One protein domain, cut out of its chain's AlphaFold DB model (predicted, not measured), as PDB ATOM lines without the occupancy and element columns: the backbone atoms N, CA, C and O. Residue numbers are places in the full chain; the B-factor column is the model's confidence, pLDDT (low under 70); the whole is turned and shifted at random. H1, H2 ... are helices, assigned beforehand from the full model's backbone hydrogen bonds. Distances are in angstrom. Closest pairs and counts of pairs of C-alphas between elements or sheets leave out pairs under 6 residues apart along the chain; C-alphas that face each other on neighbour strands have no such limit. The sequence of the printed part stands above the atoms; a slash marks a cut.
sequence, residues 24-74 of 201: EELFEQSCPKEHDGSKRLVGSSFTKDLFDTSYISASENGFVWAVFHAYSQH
ATOM      1  N   GLU A  24     129.975 129.472 162.876       94.06
ATOM      2  CA  GLU A  24     131.137 129.606 163.752       94.06
ATOM      3  C   GLU A  24     132.293 128.733 163.253       94.06
ATOM      4  O   GLU A  24     133.420 129.210 163.152       94.06
ATOM      5  N   GLU A  25     131.994 127.498 162.835       94.88
ATOM      6  CA  GLU A  25     132.977 126.584 162.244       94.88
ATOM      7  C   GLU A  25     133.521 127.133 160.915       94.88
ATOM      8  O   GLU A  25     134.724 127.069 160.653       94.88
ATOM      9  N   LEU A  26     132.649 127.712 160.078       95.81
ATOM     10  CA  LEU A  26     133.068 128.360 158.834       95.81
ATOM     11  C   LEU A  26     134.032 129.525 159.101       95.81
ATOM     12  O   LEU A  26     135.024 129.663 158.384       95.81
ATOM     13  N   PHE A  27     133.749 130.351 160.111       95.44
ATOM     14  CA  PHE A  27     134.590 131.485 160.487       95.44
ATOM     15  C   PHE A  27     135.940 131.027 161.054       95.44
ATOM     16  O   PHE A  27     136.978 131.489 160.580       95.44
ATOM     17  N   GLU A  28     135.932 130.078 161.991       95.75
ATOM     18  CA  GLU A  28     137.138 129.498 162.594       95.75
ATOM     19  C   GLU A  28     138.069 128.895 161.538       95.75
ATOM     20  O   GLU A  28     139.262 129.196 161.506       95.75
ATOM     21  N   GLN A  29     137.533 128.074 160.633       95.81
ATOM     22  CA  GLN A  29     138.353 127.370 159.648       95.81
ATOM     23  C   GLN A  29     138.784 128.254 158.470       95.81
ATOM     24  O   GLN A  29     139.816 127.981 157.858       95.81
ATOM     25  N   SER A  30     138.012 129.291 158.122       95.31
ATOM     26  CA  SER A  30     138.365 130.183 157.005       95.31
ATOM     27  C   SER A  30     139.315 131.302 157.418       95.31
ATOM     28  O   SER A  30     140.085 131.762 156.580       95.31
ATOM     29  N   CYS A  31     139.253 131.751 158.678       95.12
ATOM     30  CA  CYS A  31     140.020 132.885 159.198       95.12
ATOM     31  C   CYS A  31     140.450 132.636 160.663       95.12
ATOM     32  O   CYS A  31     139.980 133.329 161.571       95.12
ATOM     33  N   PRO A  32     141.335 131.658 160.935       94.81
ATOM     34  CA  PRO A  32     141.619 131.210 162.303       94.81
ATOM     35  C   PRO A  32     142.207 132.311 163.193       94.81
ATOM     36  O   PRO A  32     141.877 132.409 164.370       94.81
ATOM     37  N   LYS A  33     143.041 133.198 162.634       95.75
ATOM     38  CA  LYS A  33     143.655 134.297 163.399       95.75
ATOM     39  C   LYS A  33     142.625 135.336 163.828       95.75
ATOM     40  O   LYS A  33     142.668 135.827 164.954       95.75
ATOM     41  N   GLU A  34     141.718 135.689 162.926       94.75
ATOM     42  CA  GLU A  34     140.634 136.628 163.189       94.75
ATOM     43  C   GLU A  34     139.622 136.023 164.163       94.75
ATOM     44  O   GLU A  34     139.124 136.740 165.032       94.75
ATOM     45  N   HIS A  35     139.363 134.717 164.065       95.69
ATOM     46  CA  HIS A  35     138.528 133.985 165.010       95.69
ATOM     47  C   HIS A  35     139.119 134.009 166.426       95.69
ATOM     48  O   HIS A  35     138.443 134.457 167.349       95.69
ATOM     49  N   ASP A  36     140.394 133.645 166.593       96.19
ATOM     50  CA  ASP A  36     141.083 133.660 167.893       96.19
ATOM     51  C   ASP A  36     141.136 135.065 168.519       96.19
ATOM     52  O   ASP A  36     141.114 135.227 169.742       96.19
ATOM     53  N   GLY A  37     141.202 136.102 167.678       96.12
ATOM     54  CA  GLY A  37     141.149 137.504 168.095       96.12
ATOM     55  C   GLY A  37     139.739 138.025 168.406       96.12
ATOM     56  O   GLY A  37     139.600 139.137 168.925       96.12
ATOM     57  N   SER A  38     138.694 137.252 168.105       94.50
ATOM     58  CA  SER A  38     137.295 137.655 168.228       94.50
ATOM     59  C   SER A  38     136.630 137.031 169.452       94.50
ATOM     60  O   SER A  38     136.839 135.874 169.792       94.50
ATOM     61  N   LYS A  39     135.775 137.801 170.138       93.25
ATOM     62  CA  LYS A  39     135.025 137.285 171.299       93.25
ATOM     63  C   LYS A  39     133.783 136.490 170.911       93.25
ATOM     64  O   LYS A  39     133.390 135.592 171.647       93.25
ATOM     65  N   ARG A  40     133.108 136.906 169.836       90.69
ATOM     66  CA  ARG A  40     131.892 136.281 169.303       90.69
ATOM     67  C   ARG A  40     131.589 136.810 167.905       90.69
ATOM     68  O   ARG A  40     131.982 137.932 167.580       90.69
ATOM     69  N   LEU A  41     130.811 136.047 167.147       89.81
ATOM     70  CA  LEU A  41     130.156 136.518 165.934       89.81
ATOM     71  C   LEU A  41     128.937 137.380 166.311       89.81
ATOM     72  O   LEU A  41     128.179 137.023 167.211       89.81
ATOM     73  N   VAL A  42     128.767 138.533 165.659       88.31
ATOM     74  CA  VAL A  42     127.637 139.457 165.913       88.31
ATOM     75  C   VAL A  42     126.581 139.441 164.807       88.31
ATOM     76  O   VAL A  42     125.512 140.011 164.977       88.31
ATOM     77  N   GLY A  43     126.864 138.783 163.684       86.94
ATOM     78  CA  GLY A  43     125.952 138.653 162.555       86.94
ATOM     79  C   GLY A  43     126.556 137.794 161.447       86.94
ATOM     80  O   GLY A  43     127.772 137.610 161.390       86.94
ATOM     81  N   SER A  44     125.701 137.256 160.580       90.25
ATOM     82  CA  SER A  44     126.101 136.445 159.429       90.25
ATOM     83  C   SER A  44     125.068 136.529 158.314       90.25
ATOM     84  O   SER A  44     123.869 136.562 158.582       90.25
ATOM     85  N   SER A  45     125.532 136.501 157.066       90.88
ATOM     86  CA  SER A  45     124.678 136.287 155.894       90.88
ATOM     87  C   SER A  45     124.416 134.802 155.604       90.88
ATOM     88  O   SER A  45     123.532 134.476 154.812       90.88
ATOM     89  N   PHE A  46     125.146 133.890 156.252       91.88
ATOM     90  CA  PHE A  46     124.937 132.450 156.133       91.88
ATOM     91  C   PHE A  46     123.781 132.016 157.031       91.88
ATOM     92  O   PHE A  46     123.875 132.061 158.258       91.88
ATOM     93  N   THR A  47     122.689 131.569 156.414       90.31
ATOM     94  CA  THR A  47     121.539 131.009 157.127       90.31
ATOM     95  C   THR A  47     121.752 129.527 157.419       90.31
ATOM     96  O   THR A  47     122.465 128.829 156.699       90.31
ATOM     97  N   LYS A  48     121.084 129.011 158.455       88.75
ATOM     98  CA  LYS A  48     121.133 127.579 158.789       88.75
ATOM     99  C   LYS A  48     120.677 126.684 157.627       88.75
ATOM    100  O   LYS A  48     121.328 125.692 157.324       88.75
ATOM    101  N   ASP A  49     119.618 127.093 156.927       92.31
ATOM    102  CA  ASP A  49     119.083 126.381 155.758       92.31
ATOM    103  C   ASP A  49     120.110 126.254 154.618       92.31
ATOM    104  O   ASP A  49     120.157 125.242 153.916       92.31
ATOM    105  N   LEU A  50     121.001 127.240 154.470       91.19
ATOM    106  CA  LEU A  50     122.065 127.185 153.473       91.19
ATOM    107  C   LEU A  50     123.042 126.039 153.761       91.19
ATOM    108  O   LEU A  50     123.448 125.338 152.835       91.19
ATOM    109  N   PHE A  51     123.389 125.814 155.031       93.00
ATOM    110  CA  PHE A  51     124.234 124.683 155.406       93.00
ATOM    111  C   PHE A  51     123.531 123.352 155.159       93.00
ATOM    112  O   PHE A  51     124.205 122.404 154.775       93.00
ATOM    113  N   ASP A  52     122.211 123.263 155.329       91.00
ATOM    114  CA  ASP A  52     121.444 122.030 155.100       91.00
ATOM    115  C   ASP A  52     121.273 121.695 153.610       91.00
ATOM    116  O   ASP A  52     121.282 120.521 153.226       91.00
ATOM    117  N   THR A  53     121.152 122.717 152.762       92.88
ATOM    118  CA  THR A  53     120.886 122.571 151.322       92.88
ATOM    119  C   THR A  53     122.145 122.577 150.454       92.88
ATOM    120  O   THR A  53     122.103 122.091 149.321       92.88
ATOM    121  N   SER A  54     123.268 123.094 150.963       91.88
ATOM    122  CA  SER A  54     124.510 123.280 150.204       91.88
ATOM    123  C   SER A  54     125.719 122.631 150.877       91.88
ATOM    124  O   SER A  54     125.830 122.552 152.097       91.88
ATOM    125  N   TYR A  55     126.682 122.181 150.068       93.81
ATOM    126  CA  TYR A  55     127.967 121.690 150.569       93.81
ATOM    127  C   TYR A  55     128.957 122.855 150.666       93.81
ATOM    128  O   TYR A  55     129.567 123.234 149.666       93.81
ATOM    129  N   ILE A  56     129.106 123.423 151.862       95.00
ATOM    130  CA  ILE A  56     130.031 124.530 152.129       95.00
ATOM    131  C   ILE A  56     131.311 123.971 152.750       95.00
ATOM    132  O   ILE A  56     131.252 123.201 153.705       95.00
ATOM    133  N   SER A  57     132.463 124.379 152.220       95.31
ATOM    134  CA  SER A  57     133.781 124.117 152.803       95.31
ATOM    135  C   SER A  57     134.456 125.438 153.136       95.31
ATOM    136  O   SER A  57     134.419 126.367 152.329       95.31
ATOM    137  N   ALA A  58     135.092 125.499 154.301       95.62
ATOM    138  CA  ALA A  58     135.923 126.628 154.679       95.62
ATOM    139  C   ALA A  58     137.173 126.714 153.799       95.62
ATOM    140  O   ALA A  58     137.751 125.698 153.400       95.62
ATOM    141  N   SER A  59     137.578 127.940 153.488       94.94
ATOM    142  CA  SER A  59     138.787 128.213 152.722       94.94
ATOM    143  C   SER A  59     139.235 129.645 152.965       94.94
ATOM    144  O   SER A  59     138.483 130.588 152.717       94.94
ATOM    145  N   GLU A  60     140.505 129.821 153.321       92.62
ATOM    146  CA  GLU A  60     141.185 131.102 153.117       92.62
ATOM    147  C   GLU A  60     141.139 131.443 151.621       92.62
ATOM    148  O   GLU A  60     141.175 130.532 150.797       92.62
ATOM    149  N   ASN A  61     141.074 132.721 151.235       91.31
ATOM    150  CA  ASN A  61     141.123 133.159 149.827       91.31
ATOM    151  C   ASN A  61     140.172 132.385 148.880       91.31
ATOM    152  O   ASN A  61     140.582 131.937 147.802       91.31
ATOM    153  N   GLY A  62     138.906 132.217 149.284       92.94
ATOM    154  CA  GLY A  62     137.951 131.291 148.661       92.94
ATOM    155  C   GLY A  62     137.828 131.379 147.133       92.94
ATOM    156  O   GLY A  62     137.765 130.343 146.479       92.94
ATOM    157  N   PHE A  63     137.876 132.576 146.535       95.12
ATOM    158  CA  PHE A  63     137.819 132.730 145.072       95.12
ATOM    159  C   PHE A  63     139.008 132.064 144.359       95.12
ATOM    160  O   PHE A  63     138.823 131.270 143.435       95.12
ATOM    161  N   VAL A  64     140.236 132.340 144.808       95.25
ATOM    162  CA  VAL A  64     141.461 131.818 144.178       95.25
ATOM    163  C   VAL A  64     141.522 130.298 144.312       95.25
ATOM    164  O   VAL A  64     141.787 129.596 143.332       95.25
ATOM    165  N   TRP A  65     141.227 129.779 145.505       96.06
ATOM    166  CA  TRP A  65     141.243 128.339 145.740       96.06
ATOM    167  C   TRP A  65     140.105 127.616 145.025       96.06
ATOM    168  O   TRP A  65     140.344 126.538 144.487       96.06
ATOM    169  N   ALA A  66     138.913 128.206 144.910       95.94
ATOM    170  CA  ALA A  66     137.830 127.624 144.117       95.94
ATOM    171  C   ALA A  66     138.247 127.422 142.650       95.94
ATOM    172  O   ALA A  66     138.065 126.331 142.102       95.94
ATOM    173  N   VAL A  67     138.879 128.428 142.032       96.75
ATOM    174  CA  VAL A  67     139.409 128.325 140.660       96.75
ATOM    175  C   VAL A  67     140.501 127.254 140.577       96.75
ATOM    176  O   VAL A  67     140.468 126.398 139.688       96.75
ATOM    177  N   PHE A  68     141.448 127.262 141.520       96.75
ATOM    178  CA  PHE A  68     142.546 126.297 141.561       96.75
ATOM    179  C   PHE A  68     142.050 124.852 141.709       96.75
ATOM    180  O   PHE A  68     142.501 123.967 140.976       96.75
ATOM    181  N   HIS A  69     141.109 124.601 142.624       95.50
ATOM    182  CA  HIS A  69     140.517 123.285 142.842       95.50
ATOM    183  C   HIS A  69     139.700 122.836 141.638       95.50
ATOM    184  O   HIS A  69     139.848 121.694 141.201       95.50
ATOM    185  N   ALA A  70     138.889 123.719 141.051       95.81
ATOM    186  CA  ALA A  70     138.109 123.372 139.871       95.81
ATOM    187  C   ALA A  70     138.997 122.916 138.711       95.81
ATOM    188  O   ALA A  70     138.743 121.862 138.123       95.81
ATOM    189  N   TYR A  71     140.086 123.643 138.458       95.50
ATOM    190  CA  TYR A  71     141.075 123.260 137.456       95.50
ATOM    191  C   TYR A  71     141.789 121.947 137.813       95.50
ATOM    192  O   TYR A  71     141.805 121.005 137.021       95.50
ATOM    193  N   SER A  72     142.352 121.859 139.020       95.44
ATOM    194  CA  SER A  72     143.264 120.773 139.412       95.44
ATOM    195  C   SER A  72     142.555 119.452 139.715       95.44
ATOM    196  O   SER A  72     143.162 118.382 139.645       95.44
ATOM    197  N   GLN A  73     141.277 119.507 140.090       95.31
ATOM    198  CA  GLN A  73     140.503 118.348 140.533       95.31
ATOM    199  C   GLN A  73     139.290 118.066 139.647       95.31
ATOM    200  O   GLN A  73     138.533 117.141 139.940       95.31
ATOM    201  N   HIS A  74     139.175 118.759 138.509       95.56
ATOM    202  CA  HIS A  74     138.114 118.577 137.523       95.56
ATOM    203  C   HIS A  74     136.720 118.841 138.112       95.56
ATOM    204  O   HIS A  74     135.834 117.998 137.991       95.56
TER     205      HIS A  74
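This is residues 24 to 74 of the 201 residues of an uncharacterized protein of Penicillium expansum (UniProt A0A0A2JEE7). The model is an open, flat loop of chain with a helical arm: H1 and H2 make a small corner, a long link swings away from them to the short helix H3 at a far tip of the loop, and the chain then comes back toward H1 before it runs out into H4. Residues 47 to 55, with H3, and residues 63 to 74, with most of H4, stick out from the rest, and the contacts between helices are few. The printed part has 51 residues with four named helices, in the order H1, H2, H3, H4, and no named strand; its class is all helix, with 30 residues in helices. It is loose, with a radius of gyration of the C-alphas of 12.9 A, and spans 38 by 27 by 13 A.

H1, residues 24 to 30, and H2, residues 32 to 36, touch only at the corner by their tight link of 1 residue; their closest C-alphas, those of Glu 28 and His 35, are 5.3 A apart. Their centres are 8.6 A apart. H3, residues 48 to 53, touches no helix and is apart from both H1 and H2. H4, residues 62 to 73, touches no helix either: it is apart from H2 and H3, and only just apart from H1, with a closest C-alpha distance of 8.4 A. In H1, H2, H3 and H4 every O i to N i+4 pair is within hydrogen-bond range.

H1 begins at C-alpha 24, at (131.137, 129.606, 163.752), and is 9.9 A long from first to last C-alpha. H2, from Pro 32 to Asp 36, is 6.1 A long. H3 begins at C-alpha 48, at (121.133, 127.579, 158.789), and is 9.0 A long. H4, the longest helix with 12 residues, is 15.5 A long and ends at C-alpha 73, at (140.503, 118.348, 140.533).

The two C-alphas farthest apart are those of Lys 39 and His 74, at 38.7 A. Without the stretches that stand free, residues 47 to 55 and 63 to 74, the body has 30 residues and spans 23 by 20 by 13 A. The link from H2 to H3, with 11 residues, is long, and the link from H3 to H4, with 8 residues, is short. The printed part has no cut; its mean pLDDT is 93.8, and no printed residue is under 70.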